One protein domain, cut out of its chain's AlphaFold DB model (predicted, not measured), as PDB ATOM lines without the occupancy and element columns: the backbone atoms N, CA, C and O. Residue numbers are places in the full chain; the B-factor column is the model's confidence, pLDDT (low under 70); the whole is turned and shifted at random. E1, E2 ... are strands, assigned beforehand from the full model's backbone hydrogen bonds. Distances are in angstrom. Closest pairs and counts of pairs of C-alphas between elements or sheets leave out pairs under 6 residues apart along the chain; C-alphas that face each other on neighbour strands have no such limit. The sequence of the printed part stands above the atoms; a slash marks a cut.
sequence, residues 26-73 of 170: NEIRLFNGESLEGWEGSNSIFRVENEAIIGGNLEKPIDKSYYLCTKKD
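Overview. This is residues 26 to 73 of the 170 residues of the protein "DUF1080 domain-containing protein" of Flavobacteriaceae bacterium (UniProt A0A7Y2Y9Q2). With little regular structure, this is one small hairpin of two short strands, E1 and E2, set between two long loop stretches. Residues 26 to 45 come before the hairpin and residues 56 to 73 after it, and a short antiparallel pairing of residues 39 to 40 with 69 to 70 ties these stretches together. The printed part has 48 residues, 8 of them in named elements; the class is all strand. It is only just loose, close to compact, with a radius of gyration of the C-alphas of 11.9 A, and only just elongated, spanning 39 by 24 by 14 A.

Arrangement. E1, residues 46 to 49, and E2, residues 52 to 55, form a hairpin with a tight link. They are antiparallel neighbours at 147 degrees between their N-to-C directions. C-alphas 46 and 55 face each other at 4.6 A. N 47 and O 54, 3.0 A apart, and N 54 and O 47, 2.8 A, are within hydrogen-bond range.

Along the chain. E1 measures 9.8 A from C-alpha 46 at (7.296, -38.361, -13.341) to C-alpha 49. E2 measures 9.7 A and ends with C-alpha 55 at (11.701, -39.063, -14.489).

Size, cuts and confidence. The two C-alphas farthest apart, of Asn 26 and Glu 59, are 40.0 A apart. The printed part has no cut, and no printed residue has pLDDT under 70.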
ATOM      1  N   ASN A  26       5.074 -23.113 -36.859       79.62
ATOM      2  CA  ASN A  26       4.378 -22.775 -35.623       79.62
ATOM      3  C   ASN A  26       5.109 -23.467 -34.470       79.62
ATOM      4  O   ASN A  26       4.983 -24.677 -34.289       79.62
ATOM      5  N   GLU A  27       5.903 -22.701 -33.729       89.12
ATOM      6  CA  GLU A  27       6.617 -23.194 -32.562       89.12
ATOM      7  C   GLU A  27       5.615 -23.405 -31.424       89.12
ATOM      8  O   GLU A  27       4.866 -22.501 -31.052       89.12
ATOM      9  N   ILE A  28       5.576 -24.624 -30.893       91.56
ATOM     10  CA  ILE A  28       4.711 -24.999 -29.778       91.56
ATOM     11  C   ILE A  28       5.619 -25.337 -28.604       91.56
ATOM     12  O   ILE A  28       6.476 -26.216 -28.713       91.56
ATOM     13  N   ARG A  29       5.406 -24.679 -27.460       93.88
ATOM     14  CA  ARG A  29       6.020 -25.122 -26.207       93.88
ATOM     15  C   ARG A  29       5.312 -26.379 -25.725       93.88
ATOM     16  O   ARG A  29       4.148 -26.325 -25.343       93.88
ATOM     17  N   LEU A  30       6.021 -27.503 -25.773       95.69
ATOM     18  CA  LEU A  30       5.474 -28.801 -25.378       95.69
ATOM     19  C   LEU A  30       5.327 -28.943 -23.856       95.69
ATOM     20  O   LEU A  30       4.428 -29.627 -23.378       95.69
ATOM     21  N   PHE A  31       6.203 -28.281 -23.102       97.56
ATOM     22  CA  PHE A  31       6.173 -28.227 -21.647       97.56
ATOM     23  C   PHE A  31       6.033 -26.774 -21.191       97.56
ATOM     24  O   PHE A  31       6.695 -25.881 -21.726       97.56
ATOM     25  N   ASN A  32       5.147 -26.542 -20.225       96.19
ATOM     26  CA  ASN A  32       4.840 -25.210 -19.705       96.19
ATOM     27  C   ASN A  32       5.809 -24.745 -18.601       96.19
ATOM     28  O   ASN A  32       5.767 -23.574 -18.251       96.19
ATOM     29  N   GLY A  33       6.681 -25.621 -18.085       97.06
ATOM     30  CA  GLY A  33       7.603 -25.310 -16.984       97.06
ATOM     31  C   GLY A  33       7.038 -25.608 -15.592       97.06
ATOM     32  O   GLY A  33       7.793 -25.672 -14.630       97.06
ATOM     33  N   GLU A  34       5.734 -25.848 -15.470       97.50
ATOM     34  CA  GLU A  34       5.038 -25.821 -14.178       97.50
ATOM     35  C   GLU A  34       4.296 -27.123 -13.867       97.50
ATOM     36  O   GLU A  34       4.216 -27.537 -12.712       97.50
ATOM     37  N   SER A  35       3.746 -27.795 -14.881       97.44
ATOM     38  CA  SER A  35       2.885 -28.958 -14.679       97.44
ATOM     39  C   SER A  35       2.981 -29.973 -15.816       97.44
ATOM     40  O   SER A  35       3.405 -29.680 -16.931       97.44
ATOM     41  N   LEU A  36       2.525 -31.195 -15.542       98.06
ATOM     42  CA  LEU A  36       2.380 -32.248 -16.551       98.06
ATOM     43  C   LEU A  36       1.040 -32.142 -17.306       98.06
ATOM     44  O   LEU A  36       0.498 -33.138 -17.787       98.06
ATOM     45  N   GLU A  37       0.473 -30.938 -17.414       97.38
ATOM     46  CA  GLU A  37      -0.726 -30.719 -18.218       97.38
ATOM     47  C   GLU A  37      -0.449 -31.037 -19.694       97.38
ATOM     48  O   GLU A  37       0.572 -30.655 -20.257       97.38
ATOM     49  N   GLY A  38      -1.360 -31.780 -20.323       97.00
ATOM     50  CA  GLY A  38      -1.162 -32.281 -21.684       97.00
ATOM     51  C   GLY A  38      -0.308 -33.551 -21.778       97.00
ATOM     52  O   GLY A  38      -0.147 -34.062 -22.885       97.00
ATOM     53  N   TRP A  39       0.154 -34.105 -20.651       98.12
ATOM     54  CA  TRP A  39       0.909 -35.358 -20.587       98.12
ATOM     55  C   TRP A  39       0.122 -36.474 -19.889       98.12
ATOM     56  O   TRP A  39      -0.766 -36.228 -19.070       98.12
ATOM     57  N   GLU A  40       0.443 -37.718 -20.221       96.12
ATOM     58  CA  GLU A  40      -0.050 -38.929 -19.573       96.12
ATOM     59  C   GLU A  40       1.109 -39.870 -19.214       96.12
ATOM     60  O   GLU A  40       2.052 -40.060 -19.982       96.12
ATOM     61  N   GLY A  41       1.054 -40.470 -18.028       94.75
ATOM     62  CA  GLY A  41       2.108 -41.337 -17.510       94.75
ATOM     63  C   GLY A  41       1.959 -41.556 -16.008       94.75
ATOM     64  O   GLY A  41       1.000 -41.092 -15.391       94.75
ATOM     65  N   SER A  42       2.905 -42.282 -15.411       93.62
ATOM     66  CA  SER A  42       2.865 -42.558 -13.974       93.62
ATOM     67  C   SER A  42       3.289 -41.343 -13.144       93.62
ATOM     68  O   SER A  42       4.460 -40.957 -13.159       93.62
ATOM     69  N   ASN A  43       2.369 -40.811 -12.336       92.00
ATOM     70  CA  ASN A  43       2.643 -39.717 -11.393       92.00
ATOM     71  C   ASN A  43       3.588 -40.117 -10.242       92.00
ATOM     72  O   ASN A  43       4.068 -39.248  -9.523       92.00
ATOM     73  N   SER A  44       3.852 -41.414 -10.036       92.12
ATOM     74  CA  SER A  44       4.864 -41.866  -9.067       92.12
ATOM     75  C   SER A  44       6.287 -41.838  -9.631       92.12
ATOM     76  O   SER A  44       7.246 -41.913  -8.866       92.12
ATOM     77  N   ILE A  45       6.425 -41.747 -10.958       95.06
ATOM     78  CA  ILE A  45       7.713 -41.779 -11.660       95.06
ATOM     79  C   ILE A  45       8.075 -40.403 -12.207       95.06
ATOM     80  O   ILE A  45       9.242 -40.020 -12.148       95.06
ATOM     81  N   PHE A  46       7.091 -39.664 -12.722       96.75
ATOM     82  CA  PHE A  46       7.296 -38.361 -13.341       96.75
ATOM     83  C   PHE A  46       6.742 -37.236 -12.480       96.75
ATOM     84  O   PHE A  46       5.629 -37.319 -11.962       96.75
ATOM     85  N   ARG A  47       7.518 -36.160 -12.367       96.88
ATOM     86  CA  ARG A  47       7.155 -34.944 -11.631       96.88
ATOM     87  C   ARG A  47       7.847 -33.725 -12.230       96.88
ATOM     88  O   ARG A  47       8.768 -33.872 -13.030       96.88
ATOM     89  N   VAL A  48       7.402 -32.535 -11.841       97.81
ATOM     90  CA  VAL A  48       8.056 -31.272 -12.204       97.81
ATOM     91  C   VAL A  48       8.858 -30.767 -11.011       97.81
ATOM     92  O   VAL A  48       8.310 -30.616  -9.922       97.81
ATOM     93  N   GLU A  49      10.146 -30.501 -11.218       96.44
ATOM     94  CA  GLU A  49      11.033 -29.868 -10.238       96.44
ATOM     95  C   GLU A  49      11.953 -28.883 -10.961       96.44
ATOM     96  O   GLU A  49      12.518 -29.221 -11.999       96.44
ATOM     97  N   ASN A  50      12.136 -27.681 -10.405       95.44
ATOM     98  CA  ASN A  50      13.025 -26.649 -10.961       95.44
ATOM     99  C   ASN A  50      12.799 -26.401 -12.466       95.44
ATOM    100  O   ASN A  50      13.748 -26.425 -13.248       95.44
ATOM    101  N   GLU A  51      11.534 -26.230 -12.865       97.00
ATOM    102  CA  GLU A  51      11.131 -25.992 -14.259       97.00
ATOM    103  C   GLU A  51      11.567 -27.092 -15.243       97.00
ATOM    104  O   GLU A  51      11.708 -26.856 -16.444       97.00
ATOM    105  N   ALA A  52      11.772 -28.316 -14.749       97.56
ATOM    106  CA  ALA A  52      12.129 -29.478 -15.546       97.56
ATOM    107  C   ALA A  52      11.235 -30.673 -15.209       97.56
ATOM    108  O   ALA A  52      10.838 -30.890 -14.063       97.56
ATOM    109  N   ILE A  53      10.954 -31.490 -16.223       97.75
ATOM    110  CA  ILE A  53      10.356 -32.808 -16.017       97.75
ATOM    111  C   ILE A  53      11.455 -33.737 -15.497       97.75
ATOM    112  O   ILE A  53      12.470 -33.939 -16.164       97.75
ATOM    113  N   ILE A  54      11.234 -34.321 -14.323       95.88
ATOM    114  CA  ILE A  54      12.103 -35.333 -13.729       95.88
ATOM    115  C   ILE A  54      11.416 -36.691 -13.839       95.88
ATOM    116  O   ILE A  54      10.287 -36.856 -13.375       95.88
ATOM    117  N   GLY A  55      12.105 -37.659 -14.446       94.06
ATOM    118  CA  GLY A  55      11.701 -39.063 -14.489       94.06
ATOM    119  C   GLY A  55      12.571 -39.915 -13.567       94.06
ATOM    120  O   GLY A  55      13.792 -39.769 -13.549       94.06
ATOM    121  N   GLY A  56      11.944 -40.810 -12.807       91.50
ATOM    122  CA  GLY A  56      12.641 -41.717 -11.898       91.50
ATOM    123  C   GLY A  56      13.075 -41.068 -10.584       91.50
ATOM    124  O   GLY A  56      12.669 -39.957 -10.233       91.50
ATOM    125  N   ASN A  57      13.891 -41.789  -9.817       86.69
ATOM    126  CA  ASN A  57      14.451 -41.322  -8.550       86.69
ATOM    127  C   ASN A  57      15.822 -41.976  -8.288       86.69
ATOM    128  O   ASN A  57      16.165 -42.971  -8.921       86.69
ATOM    129  N   LEU A  58      16.604 -41.394  -7.372       87.38
ATOM    130  CA  LEU A  58      17.950 -41.873  -7.019       87.38
ATOM    131  C   LEU A  58      17.962 -42.857  -5.837       87.38
ATOM    132  O   LEU A  58      18.997 -43.445  -5.546       87.38
ATOM    133  N   GLU A  59      16.840 -43.013  -5.134       85.44
ATOM    134  CA  GLU A  59      16.765 -43.811  -3.903       85.44
ATOM    135  C   GLU A  59      16.449 -45.283  -4.176       85.44
ATOM    136  O   GLU A  59      16.913 -46.169  -3.459       85.44
ATOM    137  N   LYS A  60      15.620 -45.548  -5.188       84.00
ATOM    138  CA  LYS A  60      15.096 -46.870  -5.517       84.00
ATOM    139  C   LYS A  60      15.186 -47.122  -7.019       84.00
ATOM    140  O   LYS A  60      14.745 -46.277  -7.803       84.00
ATOM    141  N   PRO A  61      15.687 -48.299  -7.427       82.94
ATOM    142  CA  PRO A  61      15.694 -48.678  -8.827       82.94
ATOM    143  C   PRO A  61      14.262 -48.774  -9.354       82.94
ATOM    144  O   PRO A  61      13.335 -49.164  -8.638       82.94
ATOM    145  N   ILE A  62      14.099 -48.415 -10.621       86.00
ATOM    146  CA  ILE A  62      12.840 -48.571 -11.336       86.00
ATOM    147  C   ILE A  62      12.732 -50.035 -11.781       86.00
ATOM    148  O   ILE A  62      13.698 -50.608 -12.277       86.00
ATOM    149  N   ASP A  63      11.570 -50.651 -11.570       85.81
ATOM    150  CA  ASP A  63      11.344 -52.082 -11.802       85.81
ATOM    151  C   ASP A  63      11.133 -52.452 -13.280       85.81
ATOM    152  O   ASP A  63      11.292 -53.610 -13.658       85.81
ATOM    153  N   LYS A  64      10.753 -51.474 -14.104       87.94
ATOM    154  CA  LYS A  64      10.453 -51.597 -15.539       87.94
ATOM    155  C   LYS A  64      10.503 -50.231 -16.213       87.94
ATOM    156  O   LYS A  64      10.583 -49.213 -15.530       87.94
ATOM    157  N   SER A  65      10.398 -50.184 -17.533       89.94
ATOM    158  CA  SER A  65      10.326 -48.911 -18.243       89.94
ATOM    159  C   SER A  65       9.003 -48.195 -17.955       89.94
ATOM    160  O   SER A  65       7.939 -48.805 -17.804       89.94
ATOM    161  N   TYR A  66       9.069 -46.869 -17.882       94.06
ATOM    162  CA  TYR A  66       7.902 -45.999 -17.786       94.06
ATOM    163  C   TYR A  66       8.065 -44.848 -18.768       94.06
ATOM    164  O   TYR A  66       9.149 -44.285 -18.896       94.06
ATOM    165  N   TYR A  67       6.958 -44.455 -19.395       96.12
ATOM    166  CA  TYR A  67       6.939 -43.389 -20.392       96.12
ATOM    167  C   TYR A  67       5.918 -42.316 -20.037       96.12
ATOM    168  O   TYR A  67       4.753 -42.617 -19.738       96.12
ATOM    169  N   LEU A  68       6.363 -41.067 -20.135       97.56
ATOM    170  CA  LEU A  68       5.520 -39.883 -20.108       97.56
ATOM    171  C   LEU A  68       5.248 -39.456 -21.553       97.56
ATOM    172  O   LEU A  68       6.163 -39.051 -22.268       97.56
ATOM    173  N   CYS A  69       3.998 -39.564 -21.991       97.56
ATOM    174  CA  CYS A  69       3.605 -39.294 -23.371       97.56
ATOM    175  C   CYS A  69       2.735 -38.044 -23.451       97.56
ATOM    176  O   CYS A  69       1.967 -37.742 -22.539       97.56
ATOM    177  N   THR A  70       2.820 -37.317 -24.557       97.38
ATOM    178  CA  THR A  70       1.864 -36.249 -24.849       97.38
ATOM    179  C   THR A  70       0.489 -36.860 -25.105       97.38
ATOM    180  O   THR A  70       0.373 -37.845 -25.826       97.38
ATOM    181  N   LYS A  71      -0.579 -36.249 -24.583       96.81
ATOM    182  CA  LYS A  71      -1.966 -36.662 -24.879       96.81
ATOM    183  C   LYS A  71      -2.359 -36.413 -26.336       96.81
ATOM    184  O   LYS A  71      -3.334 -36.971 -26.825       96.81
ATOM    185  N   LYS A  72      -1.647 -35.499 -26.997       96.00
ATOM    186  CA  LYS A  72      -1.855 -35.120 -28.392       96.00
ATOM    187  C   LYS A  72      -0.850 -35.839 -29.287       96.00
ATOM    188  O   LYS A  72       0.332 -35.901 -28.950       96.00
ATOM    189  N   ASP A  73      -1.319 -36.248 -30.460       95.62
ATOM    190  CA  ASP A  73      -0.474 -36.729 -31.548       95.62
ATOM    191  C   ASP A  73       0.086 -35.575 -32.389       95.62
ATOM    192  O   ASP A  73      -0.603 -34.598 -32.708       95.62
TER     193      ASP A  73